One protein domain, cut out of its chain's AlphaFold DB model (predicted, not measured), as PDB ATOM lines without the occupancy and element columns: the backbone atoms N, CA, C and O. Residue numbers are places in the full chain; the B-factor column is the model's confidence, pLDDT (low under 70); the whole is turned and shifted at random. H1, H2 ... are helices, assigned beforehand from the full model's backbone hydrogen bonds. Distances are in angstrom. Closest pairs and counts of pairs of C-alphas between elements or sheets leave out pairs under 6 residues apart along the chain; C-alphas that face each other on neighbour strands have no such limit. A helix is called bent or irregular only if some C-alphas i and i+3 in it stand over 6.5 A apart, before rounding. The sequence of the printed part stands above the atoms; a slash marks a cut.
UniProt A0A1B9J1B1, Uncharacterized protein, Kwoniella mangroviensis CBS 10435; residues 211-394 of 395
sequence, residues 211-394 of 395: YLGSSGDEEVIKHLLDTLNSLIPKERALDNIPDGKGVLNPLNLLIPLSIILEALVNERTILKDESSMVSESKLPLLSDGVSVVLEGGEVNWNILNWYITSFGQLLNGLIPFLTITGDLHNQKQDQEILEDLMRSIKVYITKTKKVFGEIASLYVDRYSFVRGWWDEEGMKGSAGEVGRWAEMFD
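This is residues 211 to 394 of the 395 residues of an uncharacterized protein of Kwoniella mangroviensis CBS 10435 (UniProt A0A1B9J1B1). This is an elongated bundle of helices side by side: H2 runs along the long H4, H5 along H3a, and H1 packs on H3a's other side. The printed part has 184 residues with five named helices, H1 to H5: all helix. It is compact, radius of gyration of the C-alphas 17.9 A, spanning 55 by 33 by 25 A.

Find C-alpha 218 at (420.185, 397.513, 616.755): H1 runs to 231. H2, 250 to 272, covers 33.2 A. H3, 301 to 328, one helix by its hydrogen bonds, is bent, C-alphas 317 and 320 being 6.8 A apart: arms H3a, 301 to 317, and H3b, 320 to 328. H4, 332 to 367, covers 52.3 A; H5, 377 to 392, ends at (437.704, 404.415, 601.551).

Look at the closest C-alphas: H1 touches H3a at Leu 224 and Leu 314, 6.6 A; H2 touches H4 at Arg 268 and Ile 359, 5.4 A, the same way at a shallow tilt of 18 degrees; H3a touches H5 at Asn 302 and Gly 378, 4.7 A. O i to N i+4 pairs are within hydrogen-bond range throughout H1, H3a, H4 and H5, 17 of 19 in H2, 4 of 5 in H3b.

The printed part has no cut; links H1 to H2 and H2 to H3 are long. pLDDT is under 70 at 239 to 245, 274 to 281, 325 to 331 and 368 to 377.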
ATOM      1  N   TYR A 211     419.943 393.436 605.471       87.25
ATOM      2  CA  TYR A 211     420.005 393.367 606.932       87.25
ATOM      3  C   TYR A 211     421.376 393.823 607.430       87.25
ATOM      4  O   TYR A 211     422.410 393.307 607.009       87.25
ATOM      5  N   LEU A 212     421.397 394.798 608.329       86.56
ATOM      6  CA  LEU A 212     422.616 395.336 608.910       86.56
ATOM      7  C   LEU A 212     422.853 394.748 610.304       86.56
ATOM      8  O   LEU A 212     421.969 394.773 611.159       86.56
ATOM      9  N   GLY A 213     424.091 394.308 610.540       82.44
ATOM     10  CA  GLY A 213     424.621 393.983 611.865       82.44
ATOM     11  C   GLY A 213     423.946 392.817 612.593       82.44
ATOM     12  O   GLY A 213     423.334 391.935 611.998       82.44
ATOM     13  N   SER A 214     424.146 392.778 613.910       80.88
ATOM     14  CA  SER A 214     423.652 391.720 614.801       80.88
ATOM     15  C   SER A 214     422.714 392.284 615.872       80.88
ATOM     16  O   SER A 214     422.642 393.497 616.049       80.88
ATOM     17  N   SER A 215     422.040 391.427 616.646       75.38
ATOM     18  CA  SER A 215     421.082 391.845 617.690       75.38
ATOM     19  C   SER A 215     421.653 392.783 618.769       75.38
ATOM     20  O   SER A 215     420.895 393.432 619.481       75.38
ATOM     21  N   GLY A 216     422.980 392.881 618.903       82.44
ATOM     22  CA  GLY A 216     423.637 393.836 619.804       82.44
ATOM     23  C   GLY A 216     423.830 395.243 619.226       82.44
ATOM     24  O   GLY A 216     424.169 396.154 619.973       82.44
ATOM     25  N   ASP A 217     423.621 395.426 617.920       87.38
ATOM     26  CA  ASP A 217     423.935 396.659 617.189       87.38
ATOM     27  C   ASP A 217     422.671 397.469 616.824       87.38
ATOM     28  O   ASP A 217     422.764 398.528 616.204       87.38
ATOM     29  N   GLU A 218     421.481 396.989 617.211       87.69
ATOM     30  CA  GLU A 218     420.185 397.513 616.755       87.69
ATOM     31  C   GLU A 218     420.008 399.018 616.999       87.69
ATOM     32  O   GLU A 218     419.527 399.725 616.117       87.69
ATOM     33  N   GLU A 219     420.395 399.525 618.173       89.31
ATOM     34  CA  GLU A 219     420.231 400.946 618.516       89.31
ATOM     35  C   GLU A 219     421.124 401.850 617.662       89.31
ATOM     36  O   GLU A 219     420.672 402.880 617.157       89.31
ATOM     37  N   VAL A 220     422.379 401.439 617.457       91.56
ATOM     38  CA  VAL A 220     423.351 402.178 616.641       91.56
ATOM     39  C   VAL A 220     422.902 402.190 615.184       91.56
ATOM     40  O   VAL A 220     422.872 403.242 614.549       91.56
ATOM     41  N   ILE A 221     422.497 401.032 614.663       91.50
ATOM     42  CA  ILE A 221     422.033 400.894 613.283       91.50
ATOM     43  C   ILE A 221     420.755 401.694 613.069       91.50
ATOM     44  O   ILE A 221     420.648 402.405 612.074       91.50
ATOM     45  N   LYS A 222     419.811 401.640 614.013       91.19
ATOM     46  CA  LYS A 222     418.600 402.454 613.955       91.19
ATOM     47  C   LYS A 222     418.944 403.940 613.882       91.19
ATOM     48  O   LYS A 222     418.452 404.616 612.989       91.19
ATOM     49  N   HIS A 223     419.836 404.430 614.743       92.00
ATOM     50  CA  HIS A 223     420.270 405.827 614.706       92.00
ATOM     51  C   HIS A 223     420.910 406.208 613.359       92.00
ATOM     52  O   HIS A 223     420.636 407.284 612.822       92.00
ATOM     53  N   LEU A 224     421.746 405.337 612.784       93.81
ATOM     54  CA  LEU A 224     422.353 405.565 611.468       93.81
ATOM     55  C   LEU A 224     421.299 405.605 610.352       93.81
ATOM     56  O   LEU A 224     421.347 406.494 609.507       93.81
ATOM     57  N   LEU A 225     420.330 404.688 610.358       92.50
ATOM     58  CA  LEU A 225     419.248 404.663 609.369       92.50
ATOM     59  C   LEU A 225     418.303 405.864 609.518       92.50
ATOM     60  O   LEU A 225     417.920 406.456 608.511       92.50
ATOM     61  N   ASP A 226     417.988 406.276 610.745       90.88
ATOM     62  CA  ASP A 226     417.209 407.490 611.018       90.88
ATOM     63  C   ASP A 226     417.951 408.731 610.495       90.88
ATOM     64  O   ASP A 226     417.364 409.579 609.820       90.88
ATOM     65  N   THR A 227     419.269 408.798 610.717       92.62
ATOM     66  CA  THR A 227     420.123 409.866 610.176       92.62
ATOM     67  C   THR A 227     420.138 409.840 608.646       92.62
ATOM     68  O   THR A 227     419.972 410.884 608.019       92.62
ATOM     69  N   LEU A 228     420.265 408.663 608.024       93.25
ATOM     70  CA  LEU A 228     420.209 408.514 606.568       93.25
ATOM     71  C   LEU A 228     418.887 409.035 606.002       93.25
ATOM     72  O   LEU A 228     418.887 409.825 605.060       93.25
ATOM     73  N   ASN A 229     417.770 408.629 606.603       90.94
ATOM     74  CA  ASN A 229     416.439 409.055 606.186       90.94
ATOM     75  C   ASN A 229     416.247 410.566 606.376       90.94
ATOM     76  O   ASN A 229     415.587 411.201 605.558       90.94
ATOM     77  N   SER A 230     416.874 411.161 607.396       91.44
ATOM     78  CA  SER A 230     416.852 412.611 607.599       91.44
ATOM     79  C   SER A 230     417.605 413.392 606.520       91.44
ATOM     80  O   SER A 230     417.307 414.561 606.326       91.44
ATOM     81  N   LEU A 231     418.540 412.782 605.783       91.56
ATOM     82  CA  LEU A 231     419.226 413.450 604.668       91.56
ATOM     83  C   LEU A 231     418.407 413.426 603.369       91.56
ATOM     84  O   LEU A 231     418.714 414.169 602.442       91.56
ATOM     85  N   ILE A 232     417.370 412.591 603.279       91.81
ATOM     86  CA  ILE A 232     416.590 412.416 602.053       91.81
ATOM     87  C   ILE A 232     415.497 413.500 601.967       91.81
ATOM     88  O   ILE A 232     414.645 413.585 602.855       91.81
ATOM     89  N   PRO A 233     415.468 414.316 600.895       90.50
ATOM     90  CA  PRO A 233     414.366 415.228 600.609       90.50
ATOM     91  C   PRO A 233     413.018 414.520 600.605       90.50
ATOM     92  O   PRO A 233     412.893 413.428 600.052       90.50
ATOM     93  N   LYS A 234     411.979 415.184 601.119       88.44
ATOM     94  CA  LYS A 234     410.610 414.633 601.156       88.44
ATOM     95  C   LYS A 234     410.106 414.230 599.768       88.44
ATOM     96  O   LYS A 234     409.432 413.224 599.630       88.44
ATOM     97  N   GLU A 235     410.497 414.981 598.743       87.25
ATOM     98  CA  GLU A 235     410.153 414.731 597.337       87.25
ATOM     99  C   GLU A 235     410.807 413.467 596.753       87.25
ATOM    100  O   GLU A 235     410.363 412.962 595.726       87.25
ATOM    101  N   ARG A 236     411.885 412.974 597.380       86.25
ATOM    102  CA  ARG A 236     412.639 411.777 596.964       86.25
ATOM    103  C   ARG A 236     412.536 410.636 597.975       86.25
ATOM    104  O   ARG A 236     413.157 409.594 597.767       86.25
ATOM    105  N   ALA A 237     411.794 410.830 599.063       85.81
ATOM    106  CA  ALA A 237     411.558 409.796 600.052       85.81
ATOM    107  C   ALA A 237     410.736 408.665 599.424       85.81
ATOM    108  O   ALA A 237     409.798 408.904 598.667       85.81
ATOM    109  N   LEU A 238     411.112 407.422 599.717       80.75
ATOM    110  CA  LEU A 238     410.368 406.254 599.264       80.75
ATOM    111  C   LEU A 238     409.192 406.018 600.217       80.75
ATOM    112  O   LEU A 238     409.404 405.907 601.422       80.75
ATOM    113  N   ASP A 239     407.978 405.884 599.674       69.62
ATOM    114  CA  ASP A 239     406.741 405.693 600.456       69.62
ATOM    115  C   ASP A 239     406.754 404.419 601.324       69.62
ATOM    116  O   ASP A 239     406.044 404.328 602.320       69.62
ATOM    117  N   ASN A 240     407.597 403.444 600.969       61.88
ATOM    118  CA  ASN A 240     407.754 402.174 601.670       61.88
ATOM    119  C   ASN A 240     409.136 402.101 602.327       61.88
ATOM    120  O   ASN A 240     410.028 401.391 601.849       61.88
ATOM    121  N   ILE A 241     409.336 402.847 603.412       59.81
ATOM    122  CA  ILE A 241     410.471 402.587 604.299       59.81
ATOM    123  C   ILE A 241     410.158 401.258 604.999       59.81
ATOM    124  O   ILE A 241     409.111 401.155 605.635       59.81
ATOM    125  N   PRO A 242     410.997 400.215 604.861       57.22
ATOM    126  CA  PRO A 242     410.767 398.993 605.606       57.22
ATOM    127  C   PRO A 242     410.785 399.329 607.100       57.22
ATOM    128  O   PRO A 242     411.808 399.777 607.612       57.22
ATOM    129  N   ASP A 243     409.679 399.069 607.800       51.69
ATOM    130  CA  ASP A 243     409.513 399.234 609.259       51.69
ATOM    131  C   ASP A 243     410.398 398.266 610.091       51.69
ATOM    132  O   ASP A 243     410.142 397.965 611.259       51.69
ATOM    133  N   GLY A 244     411.466 397.738 609.493       56.94
ATOM    134  CA  GLY A 244     412.360 396.752 610.079       56.94
ATOM    135  C   GLY A 244     413.540 397.401 610.793       56.94
ATOM    136  O   GLY A 244     414.318 398.142 610.194       56.94
ATOM    137  N   LYS A 245     413.723 397.051 612.071       69.12
ATOM    138  CA  LYS A 245     414.928 397.375 612.844       69.12
ATOM    139  C   LYS A 245     416.164 396.815 612.128       69.12
ATOM    140  O   LYS A 245     416.405 395.614 612.160       69.12
ATOM    141  N   GLY A 246     416.921 397.687 611.469       79.19
ATOM    142  CA  GLY A 246     418.201 397.343 610.854       79.19
ATOM    143  C   GLY A 246     418.161 396.904 609.392       79.19
ATOM    144  O   GLY A 246     419.146 396.348 608.923       79.19
ATOM    145  N   VAL A 247     417.078 397.157 608.651       87.38
ATOM    146  CA  VAL A 247     417.044 396.892 607.203       87.38
ATOM    147  C   VAL A 247     417.392 398.162 606.427       87.38
ATOM    148  O   VAL A 247     416.661 399.149 606.464       87.38
ATOM    149  N   LEU A 248     418.496 398.132 605.682       89.12
ATOM    150  CA  LEU A 248     418.882 399.198 604.763       89.12
ATOM    151  C   LEU A 248     418.225 398.991 603.401       89.12
ATOM    152  O   LEU A 248     418.472 397.991 602.729       89.12
ATOM    153  N   ASN A 249     417.466 399.979 602.934       89.38
ATOM    154  CA  ASN A 249     417.114 400.060 601.521       89.38
ATOM    155  C   ASN A 249     418.322 400.615 600.733       89.38
ATOM    156  O   ASN A 249     418.736 401.745 601.010       89.38
ATOM    157  N   PRO A 250     418.879 399.882 599.745       90.00
ATOM    158  CA  PRO A 250     420.018 400.346 598.950       90.00
ATOM    159  C   PRO A 250     419.809 401.731 598.325       90.00
ATOM    160  O   PRO A 250     420.737 402.537 598.261       90.00
ATOM    161  N   LEU A 251     418.577 402.041 597.907       91.06
ATOM    162  CA  LEU A 251     418.245 403.327 597.295       91.06
ATOM    163  C   LEU A 251     418.401 404.493 598.273       91.06
ATOM    164  O   LEU A 251     418.857 405.558 597.861       91.06
ATOM    165  N   ASN A 252     418.117 404.290 599.564       91.56
ATOM    166  CA  ASN A 252     418.254 405.343 600.571       91.56
ATOM    167  C   ASN A 252     419.704 405.819 600.688       91.56
ATOM    168  O   ASN A 252     419.934 406.994 600.942       91.56
ATOM    169  N   LEU A 253     420.682 404.942 600.436       93.06
ATOM    170  CA  LEU A 253     422.100 405.307 600.439       93.06
ATOM    171  C   LEU A 253     422.538 406.006 599.139       93.06
ATOM    172  O   LEU A 253     423.458 406.822 599.148       93.06
ATOM    173  N   LEU A 254     421.870 405.714 598.019       95.31
ATOM    174  CA  LEU A 254     422.173 406.315 596.716       95.31
ATOM    175  C   LEU A 254     421.535 407.696 596.525       95.31
ATOM    176  O   LEU A 254     422.083 408.514 595.783       95.31
ATOM    177  N   ILE A 255     420.412 407.989 597.188       94.62
ATOM    178  CA  ILE A 255     419.727 409.283 597.051       94.62
ATOM    179  C   ILE A 255     420.636 410.453 597.476       94.62
ATOM    180  O   ILE A 255     420.805 411.364 596.661       94.62
ATOM    181  N   PRO A 256     421.300 410.447 598.650       95.31
ATOM    182  CA  PRO A 256     422.212 411.527 599.015       95.31
ATOM    183  C   PRO A 256     423.363 411.724 598.023       95.31
ATOM    184  O   PRO A 256     423.657 412.858 597.650       95.31
ATOM    185  N   LEU A 257     423.953 410.634 597.520       96.62
ATOM    186  CA  LEU A 257     424.982 410.690 596.475       96.62
ATOM    187  C   LEU A 257     424.461 411.325 595.182       96.62
ATOM    188  O   LEU A 257     425.175 412.105 594.551       96.62
ATOM    189  N   SER A 258     423.223 411.007 594.793       95.56
ATOM    190  CA  SER A 258     422.598 411.588 593.605       95.56
ATOM    191  C   SER A 258     422.400 413.097 593.740       95.56
ATOM    192  O   SER A 258     422.707 413.819 592.799       95.56
ATOM    193  N   ILE A 259     421.983 413.580 594.917       94.50
ATOM    194  CA  ILE A 259     421.782 415.009 595.200       94.50
ATOM    195  C   ILE A 259     423.112 415.757 595.134       94.50
ATOM    196  O   ILE A 259     423.198 416.798 594.487       94.50
ATOM    197  N   ILE A 260     424.165 415.198 595.742       96.06
ATOM    198  CA  ILE A 260     425.516 415.769 595.674       96.06
ATOM    199  C   ILE A 260     425.966 415.876 594.216       96.06
ATOM    200  O   ILE A 260     426.405 416.936 593.777       96.06
ATOM    201  N   LEU A 261     425.848 414.789 593.449       96.12
ATOM    202  CA  LEU A 261     426.282 414.781 592.056       96.12
ATOM    203  C   LEU A 261     425.470 415.758 591.196       96.12
ATOM    204  O   LEU A 261     426.042 416.441 590.354       96.12
ATOM    205  N   GLU A 262     424.159 415.836 591.405       93.38
ATOM    206  CA  GLU A 262     423.272 416.758 590.699       93.38
ATOM    207  C   GLU A 262     423.627 418.216 590.991       93.38
ATOM    208  O   GLU A 262     423.728 419.006 590.053       93.38
ATOM    209  N   ALA A 263     423.923 418.555 592.250       93.50
ATOM    210  CA  ALA A 263     424.366 419.895 592.620       93.50
ATOM    211  C   ALA A 263     425.671 420.281 591.927       93.50
ATOM    212  O   ALA A 263     425.773 421.359 591.346       93.50
ATOM    213  N   LEU A 264     426.639 419.369 591.889       94.00
ATOM    214  CA  LEU A 264     427.900 419.602 591.192       94.00
ATOM    215  C   LEU A 264     427.712 419.707 589.670       94.00
ATOM    216  O   LEU A 264     428.338 420.534 589.012       94.00
ATOM    217  N   VAL A 265     426.847 418.885 589.072       93.12
ATOM    218  CA  VAL A 265     426.555 418.978 587.633       93.12
ATOM    219  C   VAL A 265     425.854 420.297 587.299       93.12
ATOM    220  O   VAL A 265     426.185 420.900 586.276       93.12
ATOM    221  N   ASN A 266     424.944 420.767 588.154       90.50
ATOM    222  CA  ASN A 266     424.298 422.071 588.017       90.50
ATOM    223  C   ASN A 266     425.333 423.203 588.057       90.50
ATOM    224  O   ASN A 266     425.425 423.984 587.113       90.50
ATOM    225  N   GLU A 267     426.197 423.204 589.072       90.69
ATOM    226  CA  GLU A 267     427.283 424.177 589.217       90.69
ATOM    227  C   GLU A 267     428.205 424.205 587.993       90.69
ATOM    228  O   GLU A 267     428.454 425.244 587.389       90.69
ATOM    229  N   ARG A 268     428.654 423.028 587.548       91.44
ATOM    230  CA  ARG A 268     429.465 422.886 586.335       91.44
ATOM    231  C   ARG A 268     428.768 423.470 585.106       91.44
ATOM    232  O   ARG A 268     429.442 424.004 584.231       91.44
ATOM    233  N   THR A 269     427.451 423.315 585.002       89.38
ATOM    234  CA  THR A 269     426.674 423.825 583.865       89.38
ATOM    235  C   THR A 269     426.637 425.351 583.887       89.38
ATOM    236  O   THR A 269     426.933 425.970 582.869       89.38
ATOM    237  N   ILE A 270     426.412 425.954 585.056       86.88
ATOM    238  CA  ILE A 270     426.422 427.414 585.257       86.88
ATOM    239  C   ILE A 270     427.798 428.024 584.962       86.88
ATOM    240  O   ILE A 270     427.908 429.108 584.382       86.88
ATOM    241  N   LEU A 271     428.871 427.324 585.326       87.00
ATOM    242  CA  LEU A 271     430.232 427.772 585.035       87.00
ATOM    243  C   LEU A 271     430.584 427.686 583.546       87.00
ATOM    244  O   LEU A 271     431.399 428.472 583.071       87.00
ATOM    245  N   LYS A 272     429.984 426.742 582.809       89.19
ATOM    246  CA  LYS A 272     430.213 426.570 581.366       89.19
ATOM    247  C   LYS A 272     429.394 427.525 580.509       89.19
ATOM    248  O   LYS A 272     429.917 428.024 579.517       89.19
ATOM    249  N   ASP A 273     428.134 427.756 580.861       82.50
ATOM    250  CA  ASP A 273     427.268 428.671 580.125       82.50
ATOM    251  C   ASP A 273     427.439 430.102 580.652       82.50
ATOM    252  O   ASP A 273     426.860 430.494 581.659       82.50
ATOM    253  N   GLU A 274     428.224 430.920 579.947       64.06
ATOM    254  CA  GLU A 274     428.324 432.368 580.216       64.06
ATOM    255  C   GLU A 274     427.048 433.141 579.837       64.06
ATOM    256  O   GLU A 274     426.855 434.271 580.278       64.06
ATOM    257  N   SER A 275     426.174 432.547 579.015       57.72
ATOM    258  CA  SER A 275     425.036 433.228 578.377       57.72
ATOM    259  C   SER A 275     423.657 432.731 578.831       57.72
ATOM    260  O   SER A 275     422.645 433.274 578.377       57.72
ATOM    261  N   SER A 276     423.573 431.699 579.674       54.16
ATOM    262  CA  SER A 276     422.283 431.139 580.087       54.16
ATOM    263  C   SER A 276     421.699 431.972 581.224       54.16
ATOM    264  O   SER A 276     422.127 431.879 582.373       54.16
ATOM    265  N   MET A 277     420.721 432.821 580.891       54.09
ATOM    266  CA  MET A 277     419.817 433.399 581.881       54.09
ATOM    267  C   MET A 277     419.199 432.261 582.692       54.09
ATOM    268  O   MET A 277     418.425 431.483 582.146       54.09
ATOM    269  N   VAL A 278     419.563 432.201 583.975       55.56
ATOM    270  CA  VAL A 278     418.862 431.514 585.068       55.56
ATOM    271  C   VAL A 278     418.214 430.205 584.616       55.56
ATOM    272  O   VAL A 278     417.003 430.118 584.418       55.56
ATOM    273  N   SER A 279     419.023 429.159 584.447       55.88
ATOM    274  CA  SER A 279     418.451 427.814 584.467       55.88
ATOM    275  C   SER A 279     417.860 427.616 585.859       55.88
ATOM    276  O   SER A 279     418.612 427.547 586.829       55.88
ATOM    277  N   GLU A 280     416.528 427.609 585.971       63.31
ATOM    278  CA  GLU A 280     415.834 427.272 587.215       63.31
ATOM    279  C   GLU A 280     416.366 425.916 587.687       63.31
ATOM    280  O   GLU A 280     416.075 424.866 587.105       63.31
ATOM    281  N   SER A 281     417.233 425.940 588.700       64.25
ATOM    282  CA  SER A 281     417.855 424.728 589.204       64.25
ATOM    283  C   SER A 281     416.759 423.846 589.791       64.25
ATOM    284  O   SER A 281     416.078 424.238 590.739       64.25
ATOM    285  N   LYS A 282     416.603 422.635 589.264       73.69
ATOM    286  CA  LYS A 282     415.590 421.673 589.719       73.69
ATOM    287  C   LYS A 282     416.039 420.873 590.952       73.69
ATOM    288  O   LYS A 282     415.611 419.735 591.144       73.69
ATOM    289  N   LEU A 283     416.945 421.437 591.751       83.44
ATOM    290  CA  LEU A 283     417.444 420.766 592.941       83.44
ATOM    291  C   LEU A 283     416.352 420.738 594.015       83.44
ATOM    292  O   LEU A 283     415.720 421.766 594.264       83.44
ATOM    293  N   PRO A 284     416.123 419.579 594.654       82.75
ATOM    294  CA  PRO A 284     415.116 419.466 595.693       82.75
ATOM    295  C   PRO A 284     415.550 420.258 596.928       82.75
ATOM    296  O   PRO A 284     416.740 420.337 597.248       82.75
ATOM    297  N   LEU A 285     414.570 420.778 597.664       87.06
ATOM    298  CA  LEU A 285     414.819 421.265 599.016       87.06
ATOM    299  C   LEU A 285     415.238 420.089 599.901       87.06
ATOM    300  O   LEU A 285     414.673 418.995 599.807       87.06
ATOM    301  N   LEU A 286     416.218 420.311 600.773       88.25
ATOM    302  CA  LEU A 286     416.593 419.329 601.782       88.25
ATOM    303  C   LEU A 286     415.408 419.057 602.726       88.25
ATOM    304  O   LEU A 286     414.395 419.760 602.732       88.25
ATOM    305  N   SER A 287     415.500 417.990 603.514       81.88
ATOM    306  CA  SER A 287     414.415 417.532 604.397       81.88
ATOM    307  C   SER A 287     413.941 418.588 605.410       81.88
ATOM    308  O   SER A 287     412.762 418.612 605.781       81.88
ATOM    309  N   ASP A 288     414.849 419.475 605.813       84.75
ATOM    310  CA  ASP A 288     414.660 420.621 606.701       84.75
ATOM    311  C   ASP A 288     414.155 421.884 605.976       84.75
ATOM    312  O   ASP A 288     413.890 422.903 606.614       84.75
ATOM    313  N   GLY A 289     413.965 421.809 604.656       85.75
ATOM    314  CA  GLY A 289     413.533 422.912 603.801       85.75
ATOM    315  C   GLY A 289     414.674 423.808 603.317       85.75
ATOM    316  O   GLY A 289     414.407 424.822 602.675       85.75
ATOM    317  N   VAL A 290     415.932 423.462 603.607       86.94
ATOM    318  CA  VAL A 290     417.094 424.253 603.200       86.94
ATOM    319  C   VAL A 290     417.409 424.025 601.716       86.94
ATOM    320  O   VAL A 290     417.430 422.895 601.230       86.94
ATOM    321  N   SER A 291     417.664 425.109 600.979       87.62
ATOM    322  CA  SER A 291     418.053 425.053 599.565       87.62
ATOM    323  C   SER A 291     419.564 424.879 599.415       87.62
ATOM    324  O   SER A 291     420.338 425.651 599.975       87.62
ATOM    325  N   VAL A 292     419.994 423.914 598.596       86.62
ATOM    326  CA  VAL A 292     421.410 423.735 598.205       86.62
ATOM    327  C   VAL A 292     421.857 424.805 597.191       86.62
ATOM    328  O   VAL A 292     423.029 424.878 596.832       86.62
ATOM    329  N   VAL A 293     420.937 425.660 596.740       87.12
ATOM    330  CA  VAL A 293     421.145 426.648 595.678       87.12
ATOM    331  C   VAL A 293     420.887 428.065 596.190       87.12
ATOM    332  O   VAL A 293     419.949 428.290 596.957       87.12
ATOM    333  N   LEU A 294     421.728 429.009 595.764       83.00
ATOM    334  CA  LEU A 294     421.614 430.448 596.009       83.00
ATOM    335  C   LEU A 294     420.620 431.113 595.042       83.00
ATOM    336  O   LEU A 294     420.251 430.548 594.016       83.00
ATOM    337  N   GLU A 295     420.245 432.367 595.308       73.25
ATOM    338  CA  GLU A 295     419.287 433.139 594.489       73.25
ATOM    339  C   GLU A 295     419.751 433.439 593.038       73.25
ATOM    340  O   GLU A 295     419.033 434.083 592.280       73.25
ATOM    341  N   GLY A 296     420.910 432.932 592.609       72.19
ATOM    342  CA  GLY A 296     421.410 432.992 591.229       72.19
ATOM    343  C   GLY A 296     421.504 431.638 590.516       72.19
ATOM    344  O   GLY A 296     422.036 431.576 589.412       72.19
ATOM    345  N   GLY A 297     421.042 430.548 591.138       79.81
ATOM    346  CA  GLY A 297     421.197 429.188 590.607       79.81
ATOM    347  C   GLY A 297     422.525 428.511 590.980       79.81
ATOM    348  O   GLY A 297     422.631 427.291 590.853       79.81
ATOM    349  N   GLU A 298     423.508 429.274 591.467       83.81
ATOM    350  CA  GLU A 298     424.802 428.769 591.952       83.81
ATOM    351  C   GLU A 298     424.653 427.926 593.221       83.81
ATOM    352  O   GLU A 298     423.765 428.145 594.049       83.81
ATOM    353  N   VAL A 299     425.557 426.971 593.408       88.44
ATOM    354  CA  VAL A 299     425.559 426.115 594.593       88.44
ATOM    355  C   VAL A 299     425.949 426.900 595.845       88.44
ATOM    356  O   VAL A 299     426.984 427.562 595.912       88.44
ATOM    357  N   ASN A 300     425.159 426.738 596.906       90.94
ATOM    358  CA  ASN A 300     425.558 427.157 598.240       90.94
ATOM    359  C   ASN A 300     426.572 426.152 598.810       90.94
ATOM    360  O   ASN A 300     426.211 425.142 599.422       90.94
ATOM    361  N   TRP A 301     427.860 426.444 598.615       90.56
ATOM    362  CA  TRP A 301     428.961 425.569 599.020       90.56
ATOM    363  C   TRP A 301     429.012 425.265 600.516       90.56
ATOM    364  O   TRP A 301     429.484 424.193 600.883       90.56
ATOM    365  N   ASN A 302     428.509 426.144 601.386       90.75
ATOM    366  CA  ASN A 302     428.469 425.874 602.827       90.75
ATOM    367  C   ASN A 302     427.468 424.761 603.153       90.75
ATOM    368  O   ASN A 302     427.783 423.836 603.903       90.75
ATOM    369  N   ILE A 303     426.285 424.823 602.539       91.94
ATOM    370  CA  ILE A 303     425.232 423.815 602.698       91.94
ATOM    371  C   ILE A 303     425.666 422.502 602.049       91.94
ATOM    372  O   ILE A 303     425.564 421.447 602.672       91.94
ATOM    373  N   LEU A 304     426.213 422.558 600.827       93.81
ATOM    374  CA  LEU A 304     426.694 421.359 600.147       93.81
ATOM    375  C   LEU A 304     427.851 420.697 600.912       93.81
ATOM    376  O   LEU A 304     427.860 419.477 601.052       93.81
ATOM    377  N   ASN A 305     428.784 421.476 601.465       94.31
ATOM    378  CA  ASN A 305     429.873 420.959 602.295       94.31
ATOM    379  C   ASN A 305     429.370 420.284 603.568       94.31
ATOM    380  O   ASN A 305     429.819 419.187 603.902       94.31
ATOM    381  N   TRP A 306     428.422 420.914 604.265       93.56
ATOM    382  CA  TRP A 306     427.777 420.309 605.425       93.56
ATOM    383  C   TRP A 306     427.094 418.988 605.057       93.56
ATOM    384  O   TRP A 306     427.270 417.987 605.753       93.56
ATOM    385  N   TYR A 307     426.375 418.964 603.934       95.19
ATOM    386  CA  TYR A 307     425.660 417.785 603.457       95.19
ATOM    387  C   TYR A 307     426.614 416.639 603.087       95.19
ATOM    388  O   TYR A 307     426.436 415.508 603.540       95.19
ATOM    389  N   ILE A 308     427.674 416.944 602.329       96.50
ATOM    390  CA  ILE A 308     428.752 416.008 601.987       96.50
ATOM    391  C   ILE A 308     429.397 415.478 603.268       96.50
ATOM    392  O   ILE A 308     429.421 414.273 603.482       96.50
ATOM    393  N   THR A 309     429.838 416.348 604.173       95.56
ATOM    394  CA  THR A 309     430.500 415.933 605.421       95.56
ATOM    395  C   THR A 309     429.607 415.037 606.278       95.56
ATOM    396  O   THR A 309     430.052 413.996 606.765       95.56
ATOM    397  N   SER A 310     428.331 415.394 606.415       94.94
ATOM    398  CA  SER A 310     427.334 414.614 607.156       94.94
ATOM    399  C   SER A 310     427.141 413.224 606.555       94.94
ATOM    400  O   SER A 310     427.188 412.214 607.262       94.94
ATOM    401  N   PHE A 311     427.001 413.151 605.231       96.88
ATOM    402  CA  PHE A 311     426.890 411.881 604.529       96.88
ATOM    403  C   PHE A 311     428.169 411.036 604.644       96.88
ATOM    404  O   PHE A 311     428.107 409.822 604.818       96.88
ATOM    405  N   GLY A 312     429.340 411.664 604.621       96.62
ATOM    406  CA  GLY A 312     430.616 410.977 604.777       96.62
ATOM    407  C   GLY A 312     430.840 410.380 606.168       96.62
ATOM    408  O   GLY A 312     431.391 409.281 606.295       96.62
ATOM    409  N   GLN A 313     430.377 411.061 607.218       95.38
ATOM    410  CA  GLN A 313     430.343 410.511 608.578       95.38
ATOM    411  C   GLN A 313     429.384 409.323 608.674       95.38
ATOM    412  O   GLN A 313     429.719 408.299 609.268       95.38
ATOM    413  N   LEU A 314     428.222 409.430 608.031       96.00
ATOM    414  CA  LEU A 314     427.253 408.346 607.956       96.00
ATOM    415  C   LEU A 314     427.820 407.114 607.229       96.00
ATOM    416  O   LEU A 314     427.655 405.996 607.716       96.00
ATOM    417  N   LEU A 315     428.545 407.305 606.121       95.31
ATOM    418  CA  LEU A 315     429.241 406.221 605.419       95.31
ATOM    419  C   LEU A 315     430.245 405.504 606.332       95.31
ATOM    420  O   LEU A 315     430.235 404.277 606.386       95.31
ATOM    421  N   ASN A 316     431.054 406.246 607.100       94.69
ATOM    422  CA  ASN A 316     431.980 405.643 608.072       94.69
ATOM    423  C   ASN A 316     431.256 404.769 609.099       94.69
ATOM    424  O   ASN A 316     431.765 403.715 609.472       94.69
ATOM    425  N   GLY A 317     430.087 405.218 609.563       93.62
ATOM    426  CA  GLY A 317     429.276 404.474 610.519       93.62
ATOM    427  C   GLY A 317     428.637 403.223 609.915       93.62
ATOM    428  O   GLY A 317     428.564 402.199 610.586       93.62
ATOM    429  N   LEU A 318     428.193 403.280 608.654       92.56
ATOM    430  CA  LEU A 318     427.474 402.183 607.996       92.56
ATOM    431  C   LEU A 318     428.386 401.084 607.437       92.56
ATOM    432  O   LEU A 318     428.011 399.912 607.471       92.56
ATOM    433  N   ILE A 319     429.573 401.426 606.930       91.62
ATOM    434  CA  ILE A 319     430.474 400.471 606.257       91.62
ATOM    435  C   ILE A 319     430.821 399.238 607.101       91.62
ATOM    436  O   ILE A 319     430.742 398.130 606.560       91.62
ATOM    437  N   PRO A 320     431.152 399.354 608.402       90.75
ATOM    438  CA  PRO A 320     431.411 398.182 609.232       90.75
ATOM    439  C   PRO A 320     430.249 397.184 609.213       90.75
ATOM    440  O   PRO A 320     430.470 395.984 609.099       90.75
ATOM    441  N   PHE A 321     429.005 397.666 609.231       89.25
ATOM    442  CA  PHE A 321     427.829 396.800 609.198       89.25
ATOM    443  C   PHE A 321     427.592 396.192 607.814       89.25
ATOM    444  O   PHE A 321     427.236 395.023 607.735       89.25
ATOM    445  N   LEU A 322     427.866 396.933 606.737       86.38
ATOM    446  CA  LEU A 322     427.775 396.419 605.366       86.38
ATOM    447  C   LEU A 322     428.785 395.294 605.101       86.38
ATOM    448  O   LEU A 322     428.440 394.289 604.489       86.38
ATOM    449  N   THR A 323     430.018 395.440 605.590       82.44
ATOM    450  CA  THR A 323     431.069 394.420 605.418       82.44
ATOM    451  C   THR A 323     430.790 393.150 606.222       82.44
ATOM    452  O   THR A 323     430.904 392.056 605.681       82.44
ATOM    453  N   ILE A 324     430.345 393.280 607.479       76.81
ATOM    454  CA  ILE A 324     430.016 392.136 608.346       76.81
ATOM    455  C   ILE A 324     428.825 391.341 607.796       76.81
ATOM    456  O   ILE A 324     428.826 390.111 607.867       76.81
ATOM    457  N   THR A 325     427.820 392.019 607.235       65.56
ATOM    458  CA  THR A 325     426.668 391.346 606.619       65.56
ATOM    459  C   THR A 325     427.099 390.422 605.478       65.56
ATOM    460  O   THR A 325     426.572 389.313 605.380       65.56
ATOM    461  N   GLY A 326     428.088 390.826 604.673       59.78
ATOM    462  CA  GLY A 326     428.586 390.005 603.567       59.78
ATOM    463  C   GLY A 326     429.249 388.693 604.003       59.78
ATOM    464  O   GLY A 326     429.202 387.706 603.273       59.78
ATOM    465  N   ASP A 327     429.798 388.646 605.219       59.97
ATOM    466  CA  ASP A 327     430.453 387.449 605.761       59.97
ATOM    467  C   ASP A 327     429.486 386.516 606.519       59.97
ATOM    468  O   ASP A 327     429.733 385.311 606.621       59.97
ATOM    469  N   LEU A 328     428.395 387.053 607.082       59.75
ATOM    470  CA  LEU A 328     427.485 386.310 607.968       59.75
ATOM    471  C   LEU A 328     426.234 385.747 607.281       59.75
ATOM    472  O   LEU A 328     425.657 384.776 607.785       59.75
ATOM    473  N   HIS A 329     425.774 386.332 606.172       58.28
ATOM    474  CA  HIS A 329     424.522 385.909 605.547       58.28
ATOM    475  C   HIS A 329     424.726 384.894 604.417       58.28
ATOM    476  O   HIS A 329     425.136 385.211 603.309       58.28
ATOM    477  N   ASN A 330     424.295 383.651 604.668       54.84
ATOM    478  CA  ASN A 330     424.162 382.580 603.667       54.84
ATOM    479  C   ASN A 330     423.089 382.863 602.585       54.84
ATOM    480  O   ASN A 330     422.764 381.975 601.791       54.84
ATOM    481  N   GLN A 331     422.502 384.064 602.545       67.50
ATOM    482  CA  GLN A 331     421.555 384.453 601.508       67.50
ATOM    483  C   GLN A 331     422.312 385.076 600.339       67.50
ATOM    484  O   GLN A 331     422.633 386.258 600.327       67.50
ATOM    485  N   LYS A 332     422.562 384.253 599.316       76.19
ATOM    486  CA  LYS A 332     423.191 384.659 598.049       76.19
ATOM    487  C   LYS A 332     422.560 385.925 597.440       76.19
ATOM    488  O   LYS A 332     423.258 386.690 596.788       76.19
ATOM    489  N   GLN A 333     421.261 386.129 597.658       79.19
ATOM    490  CA  GLN A 333     420.516 387.285 597.168       79.19
ATOM    491  C   GLN A 333     420.952 388.599 597.837       79.19
ATOM    492  O   GLN A 333     421.206 389.571 597.134       79.19
ATOM    493  N   ASP A 334     421.099 388.626 599.162       79.69
ATOM    494  CA  ASP A 334     421.523 389.831 599.890       79.69
ATOM    495  C   ASP A 334     422.954 390.229 599.524       79.69
ATOM    496  O   ASP A 334     423.255 391.413 599.373       79.69
ATOM    497  N   GLN A 335     423.817 389.233 599.307       84.25
ATOM    498  CA  GLN A 335     425.188 389.445 598.855       84.25
ATOM    499  C   GLN A 335     425.241 390.087 597.461       84.25
ATOM    500  O   GLN A 335     426.008 391.020 597.245       84.25
ATOM    501  N   GLU A 336     424.411 389.627 596.521       87.88
ATOM    502  CA  GLU A 336     424.335 390.203 595.171       87.88
ATOM    503  C   GLU A 336     423.836 391.656 595.211       87.88
ATOM    504  O   GLU A 336     424.441 392.540 594.601       87.88
ATOM    505  N   ILE A 337     422.797 391.930 596.010       88.75
ATOM    506  CA  ILE A 337     422.270 393.289 596.214       88.75
ATOM    507  C   ILE A 337     423.335 394.200 596.839       88.75
ATOM    508  O   ILE A 337     423.490 395.351 596.423       88.75
ATOM    509  N   LEU A 338     424.084 393.699 597.824       90.12
ATOM    510  CA  LEU A 338     425.163 394.437 598.472       90.12
ATOM    511  C   LEU A 338     426.308 394.739 597.497       90.12
ATOM    512  O   LEU A 338     426.781 395.873 597.445       90.12
ATOM    513  N   GLU A 339     426.747 393.764 596.701       90.62
ATOM    514  CA  GLU A 339     427.799 393.964 595.699       90.62
ATOM    515  C   GLU A 339     427.392 394.993 594.638       90.62
ATOM    516  O   GLU A 339     428.192 395.865 594.276       90.62
ATOM    517  N   ASP A 340     426.142 394.945 594.178       92.50
ATOM    518  CA  ASP A 340     425.603 395.917 593.228       92.50
ATOM    519  C   ASP A 340     425.454 397.316 593.844       92.50
ATOM    520  O   ASP A 340     425.762 398.320 593.185       92.50
ATOM    521  N   LEU A 341     425.067 397.408 595.121       93.81
ATOM    522  CA  LEU A 341     425.067 398.663 595.873       93.81
ATOM    523  C   LEU A 341     426.486 399.235 595.972       93.81
ATOM    524  O   LEU A 341     426.706 400.393 595.615       93.81
ATOM    525  N   MET A 342     427.463 398.429 596.387       94.06
ATOM    526  CA  MET A 342     428.859 398.856 596.517       94.06
ATOM    527  C   MET A 342     429.439 399.295 595.171       94.06
ATOM    528  O   MET A 342     430.112 400.326 595.090       94.06
ATOM    529  N   ARG A 343     429.127 398.578 594.083       95.62
ATOM    530  CA  ARG A 343     429.493 398.987 592.719       95.62
ATOM    531  C   ARG A 343     428.869 400.335 592.361       95.62
ATOM    532  O   ARG A 343     429.558 401.198 591.817       95.62
ATOM    533  N   SER A 344     427.595 400.535 592.686       96.56
ATOM    534  CA  SER A 344     426.882 401.787 592.419       96.56
ATOM    535  C   SER A 344     427.493 402.960 593.186       96.56
ATOM    536  O   SER A 344     427.775 403.996 592.582       96.56
ATOM    537  N   ILE A 345     427.798 402.787 594.476       96.25
ATOM    538  CA  ILE A 345     428.474 403.802 595.298       96.25
ATOM    539  C   ILE A 345     429.819 404.190 594.675       96.25
ATOM    540  O   ILE A 345     430.084 405.379 594.490       96.25
ATOM    541  N   LYS A 346     430.632 403.208 594.260       96.75
ATOM    542  CA  LYS A 346     431.918 403.469 593.594       96.75
ATOM    543  C   LYS A 346     431.756 404.303 592.324       96.75
ATOM    544  O   LYS A 346     432.511 405.252 592.102       96.75
ATOM    545  N   VAL A 347     430.750 403.995 591.502       97.44
ATOM    546  CA  VAL A 347     430.447 404.771 590.290       97.44
ATOM    547  C   VAL A 347     430.070 406.212 590.633       97.44
ATOM    548  O   VAL A 347     430.569 407.133 589.983       97.44
ATOM    549  N   TYR A 348     429.227 406.427 591.646       97.50
ATOM    550  CA  TYR A 348     428.859 407.772 592.091       97.50
ATOM    551  C   TYR A 348     430.072 408.548 592.603       97.50
ATOM    552  O   TYR A 348     430.327 409.634 592.096       97.50
ATOM    553  N   ILE A 349     430.874 407.982 593.511       97.31
ATOM    554  CA  ILE A 349     432.070 408.651 594.055       97.31
ATOM    555  C   ILE A 349     433.052 409.013 592.936       97.31
ATOM    556  O   ILE A 349     433.537 410.143 592.883       97.31
ATOM    557  N   THR A 350     433.291 408.097 591.991       97.69
ATOM    558  CA  THR A 350     434.161 408.352 590.830       97.69
ATOM    559  C   THR A 350     433.660 409.540 590.007       97.69
ATOM    560  O   THR A 350     434.438 410.421 589.634       97.69
ATOM    561  N   LYS A 351     432.349 409.590 589.731       97.62
ATOM    562  CA  LYS A 351     431.729 410.703 588.999       97.62
ATOM    563  C   LYS A 351     431.828 412.006 589.785       97.62
ATOM    564  O   LYS A 351     432.253 413.002 589.213       97.62
ATOM    565  N   THR A 352     431.510 411.990 591.073       97.25
ATOM    566  CA  THR A 352     431.592 413.154 591.963       97.25
ATOM    567  C   THR A 352     433.011 413.726 591.986       97.25
ATOM    568  O   THR A 352     433.193 414.908 591.705       97.25
ATOM    569  N   LYS A 353     434.034 412.886 592.196       96.19
ATOM    570  CA  LYS A 353     435.461 413.264 592.162       96.19
ATOM    571  C   LYS A 353     435.852 413.904 590.827       96.19
ATOM    572  O   LYS A 353     436.516 414.939 590.804       96.19
ATOM    573  N   LYS A 354     435.414 413.312 589.711       96.62
ATOM    574  CA  LYS A 354     435.666 413.858 588.373       96.62
ATOM    575  C   LYS A 354     435.019 415.233 588.190       96.62
ATOM    576  O   LYS A 354     435.692 416.156 587.745       96.62
ATOM    577  N   VAL A 355     433.738 415.374 588.539       96.06
ATOM    578  CA  VAL A 355     433.005 416.639 588.387       96.06
ATOM    579  C   VAL A 355     433.620 417.733 589.265       96.06
ATOM    580  O   VAL A 355     433.779 418.846 588.778       96.06
ATOM    581  N   PHE A 356     434.070 417.421 590.486       94.00
ATOM    582  CA  PHE A 356     434.834 418.361 591.316       94.00
ATOM    583  C   PHE A 356     436.090 418.885 590.617       94.00
ATOM    584  O   PHE A 356     436.333 420.088 590.629       94.00
ATOM    585  N   GLY A 357     436.876 418.001 589.993       92.38
ATOM    586  CA  GLY A 357     438.066 418.408 589.243       92.38
ATOM    587  C   GLY A 357     437.736 419.344 588.078       92.38
ATOM    588  O   GLY A 357     438.445 420.316 587.850       92.38
ATOM    589  N   GLU A 358     436.629 419.089 587.378       94.44
ATOM    590  CA  GLU A 358     436.168 419.957 586.290       94.44
ATOM    591  C   GLU A 358     435.670 421.317 586.794       94.44
ATOM    592  O   GLU A 358     436.029 422.338 586.216       94.44
ATOM    593  N   ILE A 359     434.883 421.342 587.875       92.19
ATOM    594  CA  ILE A 359     434.433 422.580 588.529       92.19
ATOM    595  C   ILE A 359     435.642 423.404 588.965       92.19
ATOM    596  O   ILE A 359     435.709 424.586 588.650       92.19
ATOM    597  N   ALA A 360     436.620 422.781 589.626       88.81
ATOM    598  CA  ALA A 360     437.827 423.466 590.068       88.81
ATOM    599  C   ALA A 360     438.549 424.141 588.892       88.81
ATOM    600  O   ALA A 360     438.855 425.326 588.981       88.81
ATOM    601  N   SER A 361     438.754 423.433 587.775       89.50
ATOM    602  CA  SER A 361     439.344 424.031 586.570       89.50
ATOM    603  C   SER A 361     438.520 425.207 586.039       89.50
ATOM    604  O   SER A 361     439.081 426.268 585.790       89.50
ATOM    605  N   LEU A 362     437.195 425.060 585.939       90.44
ATOM    606  CA  LEU A 362     436.309 426.125 585.451       90.44
ATOM    607  C   LEU A 362     436.321 427.364 586.355       90.44
ATOM    608  O   LEU A 362     436.276 428.484 585.856       90.44
ATOM    609  N   TYR A 363     436.415 427.183 587.673       86.50
ATOM    610  CA  TYR A 363     436.571 428.291 588.615       86.50
ATOM    611  C   TYR A 363     437.898 429.027 588.406       86.50
ATOM    612  O   TYR A 363     437.916 430.258 588.414       86.50
ATOM    613  N   VAL A 364     439.000 428.293 588.195       84.25
ATOM    614  CA  VAL A 364     440.304 428.902 587.881       84.25
ATOM    615  C   VAL A 364     440.238 429.683 586.572       84.25
ATOM    616  O   VAL A 364     440.753 430.800 586.517       84.25
ATOM    617  N   ASP A 365     439.589 429.121 585.554       85.50
ATOM    618  CA  ASP A 365     439.455 429.745 584.240       85.50
ATOM    619  C   ASP A 365     438.579 431.011 584.298       85.50
ATOM    620  O   ASP A 365     438.974 432.053 583.776       85.50
ATOM    621  N   ARG A 366     437.420 430.953 584.974       83.81
ATOM    622  CA  ARG A 366     436.444 432.057 585.024       83.81
ATOM    623  C   ARG A 366     436.880 433.202 585.936       83.81
ATOM    624  O   ARG A 366     436.749 434.363 585.565       83.81
ATOM    625  N   TYR A 367     437.386 432.899 587.128       78.88
ATOM    626  CA  TYR A 367     437.644 433.924 588.146       78.88
ATOM    627  C   TYR A 367     439.117 434.323 588.250       78.88
ATOM    628  O   TYR A 367     439.460 435.198 589.045       78.88
ATOM    629  N   SER A 368     439.993 433.717 587.433       69.12
ATOM    630  CA  SER A 368     441.442 433.683 587.665       69.12
ATOM    631  C   SER A 368     441.766 433.051 589.028       69.12
ATOM    632  O   SER A 368     440.918 432.950 589.909       69.12
ATOM    633  N   PHE A 369     442.997 432.581 589.249       62.78
ATOM    634  CA  PHE A 369     443.393 431.968 590.528       62.78
ATOM    635  C   PHE A 369     443.492 433.024 591.650       62.78
ATOM    636  O   PHE A 369     444.570 433.308 592.179       62.78
ATOM    637  N   VAL A 370     442.373 433.650 592.020       58.78
ATOM    638  CA  VAL A 370     442.249 434.445 593.235       58.78
ATOM    639  C   VAL A 370     442.244 433.433 594.367       58.78
ATOM    640  O   VAL A 370     441.224 432.859 594.732       58.78
ATOM    641  N   ARG A 371     443.448 433.192 594.886       54.59
ATOM    642  CA  ARG A 371     443.833 432.178 595.878       54.59
ATOM    643  C   ARG A 371     442.994 432.162 597.171       54.59
ATOM    644  O   ARG A 371     443.251 431.315 598.009       54.59
ATOM    645  N   GLY A 372     442.032 433.073 597.328       56.84
ATOM    646  CA  GLY A 372     441.082 433.130 598.440       56.84
ATOM    647  C   GLY A 372     439.644 432.717 598.105       56.84
ATOM    648  O   GLY A 372     438.930 432.348 599.022       56.84
ATOM    649  N   TRP A 373     439.209 432.718 596.838       56.25
ATOM    650  CA  TRP A 373     437.820 432.358 596.481       56.25
ATOM    651  C   TRP A 373     437.604 430.842 596.459       56.25
ATOM    652  O   TRP A 373     436.557 430.349 596.857       56.25
ATOM    653  N   TRP A 374     438.630 430.080 596.071       59.06
ATOM    654  CA  TRP A 374     438.630 428.622 596.229       59.06
ATOM    655  C   TRP A 374     438.826 428.180 597.693       59.06
ATOM    656  O   TRP A 374     438.533 427.040 598.050       59.06
ATOM    657  N   ASP A 375     439.344 429.076 598.537       53.59
ATOM    658  CA  ASP A 375     439.688 428.800 599.937       53.59
ATOM    659  C   ASP A 375     438.538 429.136 600.901       53.59
ATOM    660  O   ASP A 375     438.694 428.979 602.111       53.59
ATOM    661  N   GLU A 376     437.370 429.547 600.389       59.25
ATOM    662  CA  GLU A 376     436.152 429.565 601.196       59.25
ATOM    663  C   GLU A 376     435.795 428.113 601.537       59.25
ATOM    664  O   GLU A 376     435.544 427.280 600.662       59.25
ATOM    665  N   GLU A 377     435.868 427.800 602.830       67.25
ATOM    666  CA  GLU A 377     436.015 426.470 603.437       67.25
ATOM    667  C   GLU A 377     435.079 425.376 602.882       67.25
ATOM    668  O   GLU A 377     435.415 424.189 602.930       67.25
ATOM    669  N   GLY A 378     433.940 425.761 602.297       85.81
ATOM    670  CA  GLY A 378     432.948 424.874 601.704       85.81
ATOM    671  C   GLY A 378     433.471 423.995 600.560       85.81
ATOM    672  O   GLY A 378     433.442 422.767 600.671       85.81
ATOM    673  N   MET A 379     433.958 424.573 599.452       88.81
ATOM    674  CA  MET A 379     434.309 423.775 598.258       88.81
ATOM    675  C   MET A 379     435.529 422.878 598.507       88.81
ATOM    676  O   MET A 379     435.535 421.700 598.144       88.81
ATOM    677  N   LYS A 380     436.559 423.419 599.163       89.12
ATOM    678  CA  LYS A 380     437.775 422.676 599.509       89.12
ATOM    679  C   LYS A 380     437.500 421.569 600.529       89.12
ATOM    680  O   LYS A 380     438.008 420.462 600.350       89.12
ATOM    681  N   GLY A 381     436.688 421.848 601.553       90.94
ATOM    682  CA  GLY A 381     436.239 420.847 602.525       90.94
ATOM    683  C   GLY A 381     435.493 419.704 601.841       90.94
ATOM    684  O   GLY A 381     435.855 418.539 602.010       90.94
ATOM    685  N   SER A 382     434.556 420.051 600.955       94.25
ATOM    686  CA  SER A 382     433.779 419.090 600.171       94.25
ATOM    687  C   SER A 382     434.675 418.193 599.319       94.25
ATOM    688  O   SER A 382     434.537 416.971 599.336       94.25
ATOM    689  N   ALA A 383     435.624 418.786 598.589       93.44
ATOM    690  CA  ALA A 383     436.548 418.047 597.736       93.44
ATOM    691  C   ALA A 383     437.472 417.123 598.547       93.44
ATOM    692  O   ALA A 383     437.724 415.990 598.129       93.44
ATOM    693  N   GLY A 384     437.952 417.580 599.709       94.69
ATOM    694  CA  GLY A 384     438.746 416.764 600.629       94.69
ATOM    695  C   GLY A 384     437.967 415.555 601.148       94.69
ATOM    696  O   GLY A 384     438.479 414.437 601.132       94.69
ATOM    697  N   GLU A 385     436.707 415.759 601.524       96.56
ATOM    698  CA  GLU A 385     435.830 414.693 602.006       96.56
ATOM    699  C   GLU A 385     435.499 413.670 600.905       96.56
ATOM    700  O   GLU A 385     435.591 412.464 601.131       96.56
ATOM    701  N   VAL A 386     435.230 414.115 599.674       96.44
ATOM    702  CA  VAL A 386     435.064 413.205 598.525       96.44
ATOM    703  C   VAL A 386     436.359 412.454 598.199       96.44
ATOM    704  O   VAL A 386     436.315 411.278 597.832       96.44
ATOM    705  N   GLY A 387     437.521 413.096 598.360       96.38
ATOM    706  CA  GLY A 387     438.827 412.440 598.259       96.38
ATOM    707  C   GLY A 387     438.973 411.298 599.266       96.38
ATOM    708  O   GLY A 387     439.332 410.185 598.883       96.38
ATOM    709  N   ARG A 388     438.581 411.538 600.521       96.88
ATOM    710  CA  ARG A 388     438.544 410.524 601.586       96.88
ATOM    711  C   ARG A 388     437.608 409.359 601.250       96.88
ATOM    712  O   ARG A 388     437.925 408.214 601.561       96.88
ATOM    713  N   TRP A 389     436.470 409.614 600.601       96.56
ATOM    714  CA  TRP A 389     435.591 408.536 600.127       96.56
ATOM    715  C   TRP A 389     436.246 407.712 599.026       96.56
ATOM    716  O   TRP A 389     436.126 406.495 599.018       96.56
ATOM    717  N   ALA A 390     436.956 408.350 598.096       95.69
ATOM    718  CA  ALA A 390     437.666 407.616 597.057       95.69
ATOM    719  C   ALA A 390     438.708 406.660 597.662       95.69
ATOM    720  O   ALA A 390     438.768 405.504 597.261       95.69
ATOM    721  N   GLU A 391     439.447 407.101 598.684       96.12
ATOM    722  CA  GLU A 391     440.369 406.241 599.439       96.12
ATOM    723  C   GLU A 391     439.638 405.097 600.155       96.12
ATOM    724  O   GLU A 391     440.039 403.944 600.052       96.12
ATOM    725  N   MET A 392     438.523 405.394 600.826       93.50
ATOM    726  CA  MET A 392     437.704 404.415 601.551       93.50
ATOM    727  C   MET A 392     437.136 403.297 600.662       93.50
ATOM    728  O   MET A 392     436.898 402.194 601.146       93.50
ATOM    729  N   PHE A 393     436.894 403.581 599.381       92.50
ATOM    730  CA  PHE A 393     436.316 402.638 598.422       92.50
ATOM    731  C   PHE A 393     437.326 402.126 597.371       92.50
ATOM    732  O   PHE A 393     436.909 401.444 596.424       92.50
ATOM    733  N   ASP A 394     438.619 402.422 597.543       93.06
ATOM    734  CA  ASP A 394     439.722 402.083 596.631       93.06
ATOM    735  C   ASP A 394     439.503 402.574 595.176       93.06
ATOM    736  O   ASP A 394     439.453 401.767 594.241       93.06
TER     737      ASP A 394